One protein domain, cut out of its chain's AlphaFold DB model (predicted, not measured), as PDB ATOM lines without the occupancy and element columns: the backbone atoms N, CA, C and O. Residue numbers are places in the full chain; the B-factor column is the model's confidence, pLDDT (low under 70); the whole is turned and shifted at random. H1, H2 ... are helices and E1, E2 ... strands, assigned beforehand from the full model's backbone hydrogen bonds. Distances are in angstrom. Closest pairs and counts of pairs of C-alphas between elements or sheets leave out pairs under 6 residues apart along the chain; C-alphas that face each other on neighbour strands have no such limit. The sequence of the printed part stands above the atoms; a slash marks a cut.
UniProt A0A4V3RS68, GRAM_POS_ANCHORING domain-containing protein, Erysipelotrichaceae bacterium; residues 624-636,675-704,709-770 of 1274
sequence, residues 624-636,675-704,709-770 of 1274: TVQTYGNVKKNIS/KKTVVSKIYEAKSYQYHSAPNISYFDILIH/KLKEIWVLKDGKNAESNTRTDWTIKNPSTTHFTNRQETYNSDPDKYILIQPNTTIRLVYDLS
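AT A GLANCE: This is residues 624 to 636, 675 to 704 and 709 to 770 of the 1274 residues of the protein "GRAM_POS_ANCHORING domain-containing protein" of Erysipelotrichaceae bacterium (UniProt A0A4V3RS68). A strongly twisted five-stranded sheet makes the body, and its long strands E1 and E2 run out side by side toward one end of the long axis. Near the opposite end lies a small unit of two short strands, E5 and E6, with H2 packed on E6. The 105 printed residues include two named helices and seven named strands, in the order E1 E2 H1 E3 E4 E5 H2 E6 E7, and the class is mostly strand. The large sheet is mixed, in the order E2 E1 E7 E3 E4. The whole is compact, with a radius of gyration of the C-alphas of 14.1 A, yet elongated, spanning 51 by 31 by 23 A.

HOW THE PARTS SIT: E1, residues 624 to 634, is antiparallel to E2, residues 675 to 689, with N 629 and O 680 2.8 A apart. E7, residues 762 to 769, is parallel to E1, at 31 degrees, with N 628 and O 765 2.9 A apart. E3, residues 709 to 716, is antiparallel to E7; N 714 and O 764 are 2.8 A apart. E4, residues 730 to 733, forms a hairpin with E3; N 715 and O 731 are 2.8 A apart. H1, residues 696 to 699, only grazes this sheet; its closest C-alphas with E1 are those of Val 625 and Phe 699, 7.2 A. E5, residues 739 to 741, H2, residues 744 to 749, and E6, residues 754 to 756, form a strand-helix-strand unit, two parallel strands with a helix between, its crossover right-handed. N 755 and O 739 are 2.8 A apart. The closest C-alphas of H2 and E6, those of Tyr 747 and Tyr 754, are 5.4 A apart. In H2 every O i to N i+4 pair is within hydrogen-bond range; H1 is too short for one.

IN THESE COORDINATES: E1 begins at C-alpha 624 (223.998, 143.897, 237.959) and is 30.9 A long; E2 is 38.4 A, E3 20.8 A. E7 is 22.8 A and ends at C-alpha 769 (244.263, 152.307, 245.009).

THE WHOLE: The two farthest C-alphas, of Ser 636 and Glu 745, are 50.9 A apart. Residues 637 to 674 and 705 to 708 are not printed, with C-alpha gaps of 9.3 A and 9.0 A. The link from E3 to E4 is long. Residue 704 is under pLDDT 70.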
ATOM      1  N   THR A 624     223.433 143.729 236.613       96.69
ATOM      2  CA  THR A 624     223.998 143.897 237.959       96.69
ATOM      3  C   THR A 624     225.419 144.434 237.883       96.69
ATOM      4  O   THR A 624     226.246 143.906 237.143       96.69
ATOM      5  N   VAL A 625     225.735 145.433 238.706       97.31
ATOM      6  CA  VAL A 625     227.078 146.007 238.828       97.31
ATOM      7  C   VAL A 625     227.647 145.742 240.217       97.31
ATOM      8  O   VAL A 625     227.007 145.970 241.241       97.31
ATOM      9  N   GLN A 626     228.888 145.271 240.244       97.38
ATOM     10  CA  GLN A 626     229.677 144.978 241.430       97.38
ATOM     11  C   GLN A 626     230.863 145.944 241.548       97.38
ATOM     12  O   GLN A 626     231.604 146.132 240.586       97.38
ATOM     13  N   THR A 627     231.131 146.469 242.745       95.25
ATOM     14  CA  THR A 627     232.248 147.404 242.987       95.25
ATOM     15  C   THR A 627     233.337 146.754 243.842       95.25
ATOM     16  O   THR A 627     233.123 146.451 245.019       95.25
ATOM     17  N   TYR A 628     234.523 146.528 243.265       96.50
ATOM     18  CA  TYR A 628     235.631 145.798 243.897       96.50
ATOM     19  C   TYR A 628     236.953 146.570 243.840       96.50
ATOM     20  O   TYR A 628     237.306 147.150 242.827       96.50
ATOM     21  N   GLY A 629     237.760 146.514 244.896       95.12
ATOM     22  CA  GLY A 629     239.055 147.192 244.970       95.12
ATOM     23  C   GLY A 629     240.222 146.234 245.193       95.12
ATOM     24  O   GLY A 629     240.104 145.238 245.910       95.12
ATOM     25  N   ASN A 630     241.385 146.568 244.633       95.31
ATOM     26  CA  ASN A 630     242.667 145.910 244.894       95.31
ATOM     27  C   ASN A 630     243.243 146.344 246.253       95.31
ATOM     28  O   ASN A 630     244.222 147.088 246.328       95.31
ATOM     29  N   VAL A 631     242.637 145.884 247.349       93.12
ATOM     30  CA  VAL A 631     242.998 146.301 248.713       93.12
ATOM     31  C   VAL A 631     244.284 145.620 249.190       93.12
ATOM     32  O   VAL A 631     244.487 144.424 248.983       93.12
ATOM     33  N   LYS A 632     245.155 146.366 249.878       93.12
ATOM     34  CA  LYS A 632     246.370 145.827 250.505       93.12
ATOM     35  C   LYS A 632     246.080 145.363 251.930       93.12
ATOM     36  O   LYS A 632     245.653 146.165 252.750       93.12
ATOM     37  N   LYS A 633     246.383 144.103 252.243       92.06
ATOM     38  CA  LYS A 633     246.215 143.521 253.585       92.06
ATOM     39  C   LYS A 633     247.541 143.052 254.169       92.06
ATOM     40  O   LYS A 633     248.351 142.458 253.454       92.06
ATOM     41  N   ASN A 634     247.730 143.266 255.470       93.50
ATOM     42  CA  ASN A 634     248.909 142.802 256.207       93.50
ATOM     43  C   ASN A 634     248.981 141.264 256.206       93.50
ATOM     44  O   ASN A 634     247.974 140.576 256.394       93.50
ATOM     45  N   ILE A 635     250.170 140.701 255.972       95.38
ATOM     46  CA  ILE A 635     250.363 139.249 255.861       95.38
ATOM     47  C   ILE A 635     250.580 138.633 257.247       95.38
ATOM     48  O   ILE A 635     251.615 138.849 257.880       95.38
ATOM     49  N   SER A 636     249.629 137.811 257.694       93.88
ATOM     50  CA  SER A 636     249.782 136.958 258.876       93.88
ATOM     51  C   SER A 636     250.725 135.782 258.595       93.88
ATOM     52  O   SER A 636     250.660 135.168 257.530       93.88
ATOM     53  N   LYS A 675     252.661 143.324 252.772       94.94
ATOM     54  CA  LYS A 675     251.259 143.420 252.358       94.94
ATOM     55  C   LYS A 675     251.014 142.635 251.082       94.94
ATOM     56  O   LYS A 675     251.781 142.723 250.128       94.94
ATOM     57  N   LYS A 676     249.886 141.929 251.042       95.31
ATOM     58  CA  LYS A 676     249.366 141.283 249.832       95.31
ATOM     59  C   LYS A 676     248.190 142.072 249.270       95.31
ATOM     60  O   LYS A 676     247.359 142.561 250.035       95.31
ATOM     61  N   THR A 677     248.101 142.160 247.949       95.06
ATOM     62  CA  THR A 677     246.927 142.714 247.263       95.06
ATOM     63  C   THR A 677     245.837 141.652 247.174       95.06
ATOM     64  O   THR A 677     246.107 140.517 246.778       95.06
ATOM     65  N   VAL A 678     244.612 142.013 247.548       93.06
ATOM     66  CA  VAL A 678     243.432 141.148 247.512       93.06
ATOM     67  C   VAL A 678     242.276 141.912 246.876       93.06
ATOM     68  O   VAL A 678     241.890 142.973 247.365       93.06
ATOM     69  N   VAL A 679     241.701 141.341 245.818       94.00
ATOM     70  CA  VAL A 679     240.465 141.837 245.196       94.00
ATOM     71  C   VAL A 679     239.326 141.659 246.201       94.00
ATOM     72  O   VAL A 679     239.013 140.533 246.590       94.00
ATOM     73  N   SER A 680     238.765 142.766 246.682       93.06
ATOM     74  CA  SER A 680     237.774 142.785 247.766       93.06
ATOM     75  C   SER A 680     236.556 143.606 247.358       93.06
ATOM     76  O   SER A 680     236.722 144.670 246.766       93.06
ATOM     77  N   LYS A 681     235.354 143.135 247.702       93.50
ATOM     78  CA  LYS A 681     234.105 143.891 247.538       93.50
ATOM     79  C   LYS A 681     234.183 145.173 248.381       93.50
ATOM     80  O   LYS A 681     234.622 145.105 249.530       93.50
ATOM     81  N   ILE A 682     233.830 146.321 247.802       92.06
ATOM     82  CA  ILE A 682     233.843 147.632 248.482       92.06
ATOM     83  C   ILE A 682     232.416 148.093 248.778       92.06
ATOM     84  O   ILE A 682     232.144 148.529 249.894       92.06
ATOM     85  N   TYR A 683     231.506 147.915 247.821       91.25
ATOM     86  CA  TYR A 683     230.079 148.190 247.976       91.25
ATOM     87  C   TYR A 683     229.246 146.974 247.590       91.25
ATOM     88  O   TYR A 683     229.708 146.120 246.823       91.25
ATOM     89  N   GLU A 684     228.036 146.896 248.141       90.56
ATOM     90  CA  GLU A 684     227.055 145.909 247.701       90.56
ATOM     91  C   GLU A 684     226.729 146.072 246.218       90.56
ATOM     92  O   GLU A 684     226.824 147.161 245.645       90.56
ATOM     93  N   ALA A 685     226.386 144.950 245.588       92.56
ATOM     94  CA  ALA A 685     226.006 144.949 244.186       92.56
ATOM     95  C   ALA A 685     224.683 145.700 243.995       92.56
ATOM     96  O   ALA A 685     223.770 145.563 244.810       92.56
ATOM     97  N   LYS A 686     224.579 146.465 242.906       91.12
ATOM     98  CA  LYS A 686     223.368 147.210 242.539       91.12
ATOM     99  C   LYS A 686     222.841 146.741 241.192       91.12
ATOM    100  O   LYS A 686     223.631 146.413 240.305       91.12
ATOM    101  N   SER A 687     221.522 146.711 241.057       92.94
ATOM    102  CA  SER A 687     220.838 146.403 239.802       92.94
ATOM    103  C   SER A 687     220.423 147.692 239.105       92.94
ATOM    104  O   SER A 687     219.988 148.634 239.764       92.94
ATOM    105  N   TYR A 688     220.564 147.714 237.786       88.88
ATOM    106  CA  TYR A 688     220.246 148.849 236.928       88.88
ATOM    107  C   TYR A 688     219.456 148.367 235.711       88.88
ATOM    108  O   TYR A 688     219.633 147.226 235.279       88.88
ATOM    109  N   GLN A 689     218.619 149.242 235.156       87.00
ATOM    110  CA  GLN A 689     218.062 149.075 233.814       87.00
ATOM    111  C   GLN A 689     218.977 149.764 232.812       87.00
ATOM    112  O   GLN A 689     219.502 150.840 233.110       87.00
ATOM    113  N   TYR A 690     219.185 149.149 231.645       87.69
ATOM    114  CA  TYR A 690     220.108 149.690 230.651       87.69
ATOM    115  C   TYR A 690     219.735 151.111 230.230       87.69
ATOM    116  O   TYR A 690     220.592 151.986 230.266       87.69
ATOM    117  N   HIS A 691     218.464 151.390 229.944       82.69
ATOM    118  CA  HIS A 691     218.090 152.710 229.438       82.69
ATOM    119  C   HIS A 691     218.211 153.832 230.476       82.69
ATOM    120  O   HIS A 691     218.518 154.971 230.136       82.69
ATOM    121  N   SER A 692     218.040 153.515 231.761       82.06
ATOM    122  CA  SER A 692     218.253 154.472 232.853       82.06
ATOM    123  C   SER A 692     219.736 154.628 233.218       82.06
ATOM    124  O   SER A 692     220.101 155.577 233.908       82.06
ATOM    125  N   ALA A 693     220.588 153.677 232.816       88.31
ATOM    126  CA  ALA A 693     222.011 153.646 233.138       88.31
ATOM    127  C   ALA A 693     222.876 153.104 231.974       88.31
ATOM    128  O   ALA A 693     223.592 152.110 232.150       88.31
ATOM    129  N   PRO A 694     222.845 153.751 230.792       89.06
ATOM    130  CA  PRO A 694     223.348 153.159 229.549       89.06
ATOM    131  C   PRO A 694     224.874 153.126 229.440       89.06
ATOM    132  O   PRO A 694     225.428 152.402 228.615       89.06
ATOM    133  N   ASN A 695     225.581 153.882 230.283       89.94
ATOM    134  CA  ASN A 695     227.039 153.895 230.312       89.94
ATOM    135  C   ASN A 695     227.600 154.006 231.736       89.94
ATOM    136  O   ASN A 695     226.888 154.271 232.705       89.94
ATOM    137  N   ILE A 696     228.917 153.825 231.859       88.62
ATOM    138  CA  ILE A 696     229.607 153.736 233.153       88.62
ATOM    139  C   ILE A 696     229.431 154.959 234.051       88.62
ATOM    140  O   ILE A 696     229.481 154.827 235.274       88.62
ATOM    141  N   SER A 697     229.173 156.133 233.471       85.12
ATOM    142  CA  SER A 697     228.960 157.367 234.223       85.12
ATOM    143  C   SER A 697     227.713 157.319 235.098       85.12
ATOM    144  O   SER A 697     227.622 158.155 235.982       85.12
ATOM    145  N   TYR A 698     226.801 156.362 234.887       86.00
ATOM    146  CA  TYR A 698     225.561 156.190 235.651       86.00
ATOM    147  C   TYR A 698     225.712 155.240 236.845       86.00
ATOM    148  O   TYR A 698     225.087 155.448 237.884       86.00
ATOM    149  N   PHE A 699     226.556 154.212 236.725       89.25
ATOM    150  CA  PHE A 699     226.641 153.123 237.708       89.25
ATOM    151  C   PHE A 699     228.019 152.960 238.372       89.25
ATOM    152  O   PHE A 699     228.169 152.150 239.292       89.25
ATOM    153  N   ASP A 700     229.038 153.725 237.960       88.94
ATOM    154  CA  ASP A 700     230.306 153.837 238.689       88.94
ATOM    155  C   ASP A 700     230.159 154.781 239.893       88.94
ATOM    156  O   ASP A 700     230.382 155.985 239.821       88.94
ATOM    157  N   ILE A 701     229.830 154.211 241.049       84.00
ATOM    158  CA  ILE A 701     229.689 154.951 242.313       84.00
ATOM    159  C   ILE A 701     231.012 155.527 242.862       84.00
ATOM    160  O   ILE A 701     231.004 156.303 243.817       84.00
ATOM    161  N   LEU A 702     232.164 155.136 242.305       84.81
ATOM    162  CA  LEU A 702     233.496 155.586 242.722       84.81
ATOM    163  C   LEU A 702     234.145 156.536 241.709       84.81
ATOM    164  O   LEU A 702     235.298 156.921 241.913       84.81
ATOM    165  N   ILE A 703     233.431 156.964 240.665       77.56
ATOM    166  CA  ILE A 703     233.997 157.744 239.554       77.56
ATOM    167  C   ILE A 703     234.659 159.065 239.996       77.56
ATOM    168  O   ILE A 703     235.650 159.484 239.398       77.56
ATOM    169  N   HIS A 704     234.213 159.664 241.108       69.69
ATOM    170  CA  HIS A 704     234.822 160.873 241.701       69.69
ATOM    171  C   HIS A 704     235.481 160.627 243.051       69.69
ATOM    172  O   HIS A 704     236.028 161.541 243.675       69.69
ATOM    173  N   LYS A 709     240.910 154.348 241.573       91.81
ATOM    174  CA  LYS A 709     240.999 154.576 240.131       91.81
ATOM    175  C   LYS A 709     240.524 153.325 239.423       91.81
ATOM    176  O   LYS A 709     241.109 152.259 239.626       91.81
ATOM    177  N   LEU A 710     239.483 153.454 238.606       93.62
ATOM    178  CA  LEU A 710     238.965 152.330 237.841       93.62
ATOM    179  C   LEU A 710     240.072 151.782 236.933       93.62
ATOM    180  O   LEU A 710     240.715 152.527 236.191       93.62
ATOM    181  N   LYS A 711     240.337 150.481 237.055       95.69
ATOM    182  CA  LYS A 711     241.438 149.796 236.372       95.69
ATOM    183  C   LYS A 711     240.914 148.884 235.272       95.69
ATOM    184  O   LYS A 711     241.471 148.866 234.180       95.69
ATOM    185  N   GLU A 712     239.882 148.104 235.576       96.75
ATOM    186  CA  GLU A 712     239.357 147.056 234.701       96.75
ATOM    187  C   GLU A 712     237.835 146.928 234.856       96.75
ATOM    188  O   GLU A 712     237.310 147.072 235.963       96.75
ATOM    189  N   ILE A 713     237.155 146.588 233.760       97.56
ATOM    190  CA  ILE A 713     235.752 146.152 233.748       97.56
ATOM    191  C   ILE A 713     235.749 144.641 233.523       97.56
ATOM    192  O   ILE A 713     236.380 144.151 232.589       97.56
ATOM    193  N   TRP A 714     235.098 143.886 234.396       97.69
ATOM    194  CA  TRP A 714     234.997 142.432 234.309       97.69
ATOM    195  C   TRP A 714     233.549 142.059 233.999       97.69
ATOM    196  O   TRP A 714     232.661 142.356 234.787       97.69
ATOM    197  N   VAL A 715     233.308 141.383 232.883       97.38
ATOM    198  CA  VAL A 715     231.986 140.875 232.487       97.38
ATOM    199  C   VAL A 715     231.936 139.380 232.781       97.38
ATOM    200  O   VAL A 715     232.842 138.644 232.381       97.38
ATOM    201  N   LEU A 716     230.945 138.935 233.551       97.62
ATOM    202  CA  LEU A 716     230.820 137.532 233.946       97.62
ATOM    203  C   LEU A 716     230.529 136.668 232.716       97.62
ATOM    204  O   LEU A 716     229.675 137.015 231.911       97.62
ATOM    205  N   LYS A 717     231.228 135.539 232.575       95.19
ATOM    206  CA  LYS A 717     230.929 134.561 231.518       95.19
ATOM    207  C   LYS A 717     229.782 133.643 231.929       95.19
ATOM    208  O   LYS A 717     229.629 133.335 233.113       95.19
ATOM    209  N   ASP A 718     229.068 133.115 230.947       90.56
ATOM    210  CA  ASP A 718     227.925 132.231 231.173       90.56
ATOM    211  C   ASP A 718     228.253 131.029 232.067       90.56
ATOM    212  O   ASP A 718     229.311 130.391 231.971       90.56
ATOM    213  N   GLY A 719     227.330 130.730 232.984       90.00
ATOM    214  CA  GLY A 719     227.442 129.623 233.935       90.00
ATOM    215  C   GLY A 719     228.528 129.790 235.006       90.00
ATOM    216  O   GLY A 719     228.816 128.837 235.737       90.00
ATOM    217  N   LYS A 720     229.166 130.965 235.115       96.19
ATOM    218  CA  LYS A 720     230.186 131.246 236.135       96.19
ATOM    219  C   LYS A 720     229.604 131.868 237.399       96.19
ATOM    220  O   LYS A 720     228.504 132.403 237.423       96.19
ATOM    221  N   ASN A 721     230.368 131.774 238.486       94.06
ATOM    222  CA  ASN A 721     229.971 132.313 239.781       94.06
ATOM    223  C   ASN A 721     230.368 133.793 239.894       94.06
ATOM    224  O   ASN A 721     231.559 134.111 239.897       94.06
ATOM    225  N   ALA A 722     229.376 134.664 240.081       93.25
ATOM    226  CA  ALA A 722     229.541 136.103 240.277       93.25
ATOM    227  C   ALA A 722     230.375 136.488 241.516       93.25
ATOM    228  O   ALA A 722     230.826 137.622 241.608       93.25
ATOM    229  N   GLU A 723     230.622 135.576 242.459       93.12
ATOM    230  CA  GLU A 723     231.509 135.785 243.617       93.12
ATOM    231  C   GLU A 723     232.954 135.294 243.364       93.12
ATOM    232  O   GLU A 723     233.838 135.455 244.206       93.12
ATOM    233  N   SER A 724     233.243 134.709 242.193       93.44
ATOM    234  CA  SER A 724     234.591 134.246 241.840       93.44
ATOM    235  C   SER A 724     235.553 135.419 241.642       93.44
ATOM    236  O   SER A 724     235.271 136.366 240.907       93.44
ATOM    237  N   ASN A 725     236.743 135.326 242.235       91.38
ATOM    238  CA  ASN A 725     237.872 136.224 241.954       91.38
ATOM    239  C   ASN A 725     238.824 135.657 240.882       91.38
ATOM    240  O   ASN A 725     239.882 136.230 240.616       91.38
ATOM    241  N   THR A 726     238.480 134.521 240.270       93.38
ATOM    242  CA  THR A 726     239.309 133.878 239.248       93.38
ATOM    243  C   THR A 726     239.129 134.595 237.918       93.38
ATOM    244  O   THR A 726     238.078 134.489 237.300       93.38
ATOM    245  N   ARG A 727     240.171 135.277 237.428       94.44
ATOM    246  CA  ARG A 727     240.114 136.074 236.184       94.44
ATOM    247  C   ARG A 727     239.579 135.314 234.961       94.44
ATOM    248  O   ARG A 727     238.991 135.931 234.091       94.44
ATOM    249  N   THR A 728     239.764 133.994 234.876       96.00
ATOM    250  CA  THR A 728     239.288 133.184 233.736       96.00
ATOM    251  C   THR A 728     237.767 133.060 233.655       96.00
ATOM    252  O   THR A 728     237.251 132.799 232.568       96.00
ATOM    253  N   ASP A 729     237.062 133.263 234.769       96.88
ATOM    254  CA  ASP A 729     235.595 133.267 234.830       96.88
ATOM    255  C   ASP A 729     234.984 134.561 234.264       96.88
ATOM    256  O   ASP A 729     233.770 134.648 234.106       96.88
ATOM    257  N   TRP A 730     235.826 135.539 233.918       97.25
ATOM    258  CA  TRP A 730     235.426 136.862 233.459       97.25
ATOM    259  C   TRP A 730     236.050 137.187 232.100       97.25
ATOM    260  O   TRP A 730     237.130 136.700 231.744       97.25
ATOM    261  N   THR A 731     235.363 138.022 231.333       96.12
ATOM    262  CA  THR A 731     235.912 138.750 230.188       96.12
ATOM    263  C   THR A 731     236.341 140.124 230.688       96.12
ATOM    264  O   THR A 731     235.539 140.850 231.264       96.12
ATOM    265  N   ILE A 732     237.621 140.465 230.537       96.25
ATOM    266  CA  ILE A 732     238.205 141.663 231.153       96.25
ATOM    267  C   ILE A 732     238.472 142.704 230.073       96.25
ATOM    268  O   ILE A 732     239.193 142.430 229.116       96.25
ATOM    269  N   LYS A 733     237.900 143.893 230.251       95.31
ATOM    270  CA  LYS A 733     237.907 145.004 229.301       95.31
ATOM    271  C   LYS A 733     238.573 146.246 229.909       95.31
ATOM    272  O   LYS A 733     238.629 146.406 231.135       95.31
ATOM    273  N   ASN A 734     239.114 147.109 229.047       93.56
ATOM    274  CA  ASN A 734     239.787 148.348 229.444       93.56
ATOM    275  C   ASN A 734     238.766 149.495 229.559       93.56
ATOM    276  O   ASN A 734     238.203 149.879 228.535       93.56
ATOM    277  N   PRO A 735     238.574 150.101 230.744       90.88
ATOM    278  CA  PRO A 735     237.570 151.142 230.940       90.88
ATOM    279  C   PRO A 735     237.691 152.349 230.004       90.88
ATOM    280  O   PRO A 735     236.690 152.974 229.698       90.88
ATOM    281  N   SER A 736     238.897 152.699 229.545       86.62
ATOM    282  CA  SER A 736     239.108 153.905 228.726       86.62
ATOM    283  C   SER A 736     238.740 153.749 227.249       86.62
ATOM    284  O   SER A 736     238.742 154.737 226.526       86.62
ATOM    285  N   THR A 737     238.503 152.523 226.786       88.88
ATOM    286  CA  THR A 737     238.199 152.222 225.377       88.88
ATOM    287  C   THR A 737     236.934 151.393 225.219       88.88
ATOM    288  O   THR A 737     236.644 150.956 224.112       88.88
ATOM    289  N   THR A 738     236.254 151.094 226.326       92.12
ATOM    290  CA  THR A 738     235.101 150.201 226.342       92.12
ATOM    291  C   THR A 738     233.837 151.016 226.506       92.12
ATOM    292  O   THR A 738     233.758 151.838 227.416       92.12
ATOM    293  N   HIS A 739     232.865 150.732 225.654       92.56
ATOM    294  CA  HIS A 739     231.534 151.317 225.650       92.56
ATOM    295  C   HIS A 739     230.498 150.219 225.901       92.56
ATOM    296  O   HIS A 739     230.818 149.027 225.872       92.56
ATOM    297  N   PHE A 740     229.260 150.604 226.175       92.81
ATOM    298  CA  PHE A 740     228.169 149.680 226.480       92.81
ATOM    299  C   PHE A 740     227.056 149.871 225.459       92.81
ATOM    300  O   PHE A 740     226.848 150.989 225.002       92.81
ATOM    301  N   THR A 741     226.376 148.788 225.093       88.31
ATOM    302  CA  THR A 741     225.228 148.815 224.180       88.31
ATOM    303  C   THR A 741     224.266 147.679 224.515       88.31
ATOM    304  O   THR A 741     224.699 146.619 224.968       88.31
ATOM    305  N   ASN A 742     222.974 147.877 224.297       84.25
ATOM    306  CA  ASN A 742     221.952 146.826 224.243       84.25
ATOM    307  C   ASN A 742     221.645 146.375 222.800       84.25
ATOM    308  O   ASN A 742     220.868 145.443 222.619       84.25
ATOM    309  N   ARG A 743     222.248 147.010 221.783       78.00
ATOM    310  CA  ARG A 743     222.004 146.725 220.361       78.00
ATOM    311  C   ARG A 743     223.007 145.701 219.828       78.00
ATOM    312  O   ARG A 743     224.222 145.936 219.839       78.00
ATOM    313  N   GLN A 744     222.502 144.576 219.319       76.19
ATOM    314  CA  GLN A 744     223.325 143.481 218.794       76.19
ATOM    315  C   GLN A 744     224.188 143.930 217.606       76.19
ATOM    316  O   GLN A 744     225.376 143.619 217.566       76.19
ATOM    317  N   GLU A 745     223.640 144.732 216.692       72.12
ATOM    318  CA  GLU A 745     224.357 145.285 215.535       72.12
ATOM    319  C   GLU A 745     225.534 146.183 215.941       72.12
ATOM    320  O   GLU A 745     226.652 146.048 215.439       72.12
ATOM    321  N   THR A 746     225.313 147.069 216.924       79.75
ATOM    322  CA  THR A 746     226.367 147.950 217.454       79.75
ATOM    323  C   THR A 746     227.494 147.116 218.059       79.75
ATOM    324  O   THR A 746     228.669 147.372 217.785       79.75
ATOM    325  N   TYR A 747     227.154 146.077 218.824       83.62
ATOM    326  CA  TYR A 747     228.139 145.139 219.353       83.62
ATOM    327  C   TYR A 747     228.875 144.376 218.242       83.62
ATOM    328  O   TYR A 747     230.102 144.312 218.274       83.62
ATOM    329  N   ASN A 748     228.161 143.850 217.244       82.00
ATOM    330  CA  ASN A 748     228.735 143.101 216.122       82.00
ATOM    331  C   ASN A 748     229.706 143.951 215.287       82.00
ATOM    332  O   ASN A 748     230.686 143.415 214.765       82.00
ATOM    333  N   SER A 749     229.475 145.266 215.200       84.81
ATOM    334  CA  SER A 749     230.347 146.191 214.468       84.81
ATOM    335  C   SER A 749     231.765 146.289 215.054       84.81
ATOM    336  O   SER A 749     232.735 146.403 214.301       84.81
ATOM    337  N   ASP A 750     231.904 146.222 216.386       86.81
ATOM    338  CA  ASP A 750     233.195 146.232 217.088       86.81
ATOM    339  C   ASP A 750     233.092 145.557 218.483       86.81
ATOM    340  O   ASP A 750     233.028 146.239 219.518       86.81
ATOM    341  N   PRO A 751     233.110 144.208 218.548       86.12
ATOM    342  CA  PRO A 751     232.956 143.452 219.800       86.12
ATOM    343  C   PRO A 751     234.091 143.670 220.810       86.12
ATOM    344  O   PRO A 751     233.978 143.355 222.004       86.12
ATOM    345  N   ASP A 752     235.238 144.172 220.348       87.19
ATOM    346  CA  ASP A 752     236.360 144.491 221.222       87.19
ATOM    347  C   ASP A 752     236.104 145.777 222.008       87.19
ATOM    348  O   ASP A 752     236.496 145.862 223.182       87.19
ATOM    349  N   LYS A 753     235.376 146.710 221.399       90.12
ATOM    350  CA  LYS A 753     235.059 148.032 221.926       90.12
ATOM    351  C   LYS A 753     233.753 148.097 222.711       90.12
ATOM    352  O   LYS A 753     233.695 148.839 223.689       90.12
ATOM    353  N   TYR A 754     232.738 147.324 222.337       91.75
ATOM    354  CA  TYR A 754     231.448 147.318 223.028       91.75
ATOM    355  C   TYR A 754     231.284 146.115 223.965       91.75
ATOM    356  O   TYR A 754     231.754 145.009 223.702       91.75
ATOM    357  N   ILE A 755     230.597 146.334 225.085       94.19
ATOM    358  CA  ILE A 755     230.005 145.285 225.918       94.19
ATOM    359  C   ILE A 755     228.511 145.265 225.612       94.19
ATOM    360  O   ILE A 755     227.826 146.255 225.871       94.19
ATOM    361  N   LEU A 756     228.023 144.131 225.105       91.06
ATOM    362  CA  LEU A 756     226.595 143.884 224.965       91.06
ATOM    363  C   LEU A 756     225.974 143.641 226.347       91.06
ATOM    364  O   LEU A 756     226.419 142.760 227.087       91.06
ATOM    365  N   ILE A 757     224.961 144.428 226.697       91.75
ATOM    366  CA  ILE A 757     224.156 144.240 227.900       91.75
ATOM    367  C   ILE A 757     222.932 143.410 227.530       91.75
ATOM    368  O   ILE A 757     222.116 143.820 226.718       91.75
ATOM    369  N   GLN A 758     222.817 142.246 228.159       85.19
ATOM    370  CA  GLN A 758     221.686 141.321 228.068       85.19
ATOM    371  C   GLN A 758     221.055 141.097 229.457       85.19
ATOM    372  O   GLN A 758     221.677 141.441 230.475       85.19
ATOM    373  N   PRO A 759     219.853 140.498 229.555       82.38
ATOM    374  CA  PRO A 759     219.252 140.165 230.843       82.38
ATOM    375  C   PRO A 759     220.200 139.349 231.735       82.38
ATOM    376  O   PRO A 759     220.816 138.383 231.292       82.38
ATOM    377  N   ASN A 760     220.313 139.725 233.013       81.06
ATOM    378  CA  ASN A 760     221.200 139.096 234.010       81.06
ATOM    379  C   ASN A 760     222.711 139.304 233.781       81.06
ATOM    380  O   ASN A 760     223.528 138.711 234.499       81.06
ATOM    381  N   THR A 761     223.105 140.179 232.848       93.81
ATOM    382  CA  THR A 761     224.509 140.591 232.682       93.81
ATOM    383  C   THR A 761     225.083 141.046 234.022       93.81
ATOM    384  O   THR A 761     224.498 141.876 234.717       93.81
ATOM    385  N   THR A 762     226.237 140.499 234.413       97.44
ATOM    386  CA  THR A 762     226.935 140.911 235.638       97.44
ATOM    387  C   THR A 762     228.257 141.574 235.288       97.44
ATOM    388  O   THR A 762     229.175 140.933 234.769       97.44
ATOM    389  N   ILE A 763     228.366 142.852 235.629       97.88
ATOM    390  CA  ILE A 763     229.568 143.662 235.478       97.88
ATOM    391  C   ILE A 763     230.225 143.825 236.842       97.88
ATOM    392  O   ILE A 763     229.573 144.105 237.841       97.88
ATOM    393  N   ARG A 764     231.548 143.708 236.895       98.00
ATOM    394  CA  ARG A 764     232.356 144.074 238.052       98.00
ATOM    395  C   ARG A 764     233.361 145.147 237.672       98.00
ATOM    396  O   ARG A 764     234.243 144.935 236.844       98.00
ATOM    397  N   LEU A 765     233.261 146.280 238.345       97.56
ATOM    398  CA  LEU A 765     234.215 147.372 238.277       97.56
ATOM    399  C   LEU A 765     235.343 147.104 239.278       97.56
ATOM    400  O   LEU A 765     235.096 146.971 240.481       97.56
ATOM    401  N   VAL A 766     236.577 146.975 238.782       97.25
ATOM    402  CA  VAL A 766     237.763 146.684 239.601       97.25
ATOM    403  C   VAL A 766     238.690 147.892 239.642       97.25
ATOM    404  O   VAL A 766     239.197 148.338 238.610       97.25
ATOM    405  N   TYR A 767     238.962 148.394 240.846       96.38
ATOM    406  CA  TYR A 767     239.731 149.618 241.073       96.38
ATOM    407  C   TYR A 767     241.119 149.331 241.645       96.38
ATOM    408  O   TYR A 767     241.298 148.482 242.524       96.38
ATOM    409  N   ASP A 768     242.104 150.107 241.197       95.44
ATOM    410  CA  ASP A 768     243.378 150.273 241.890       95.44
ATOM    411  C   ASP A 768     243.281 151.379 242.952       95.44
ATOM    412  O   ASP A 768     242.411 152.249 242.916       95.44
ATOM    413  N   LEU A 769     244.197 151.334 243.921       93.81
ATOM    414  CA  LEU A 769     244.263 152.307 245.009       93.81
ATOM    415  C   LEU A 769     245.048 153.548 244.571       93.81
ATOM    416  O   LEU A 769     246.234 153.452 244.239       93.81
ATOM    417  N   SER A 770     244.429 154.718 244.659       92.00
ATOM    418  CA  SER A 770     245.109 156.007 244.500       92.00
ATOM    419  C   SER A 770     245.868 156.370 245.778       92.00
ATOM    420  O   SER A 770     245.463 155.980 246.877       92.00
TER     421      SER A 770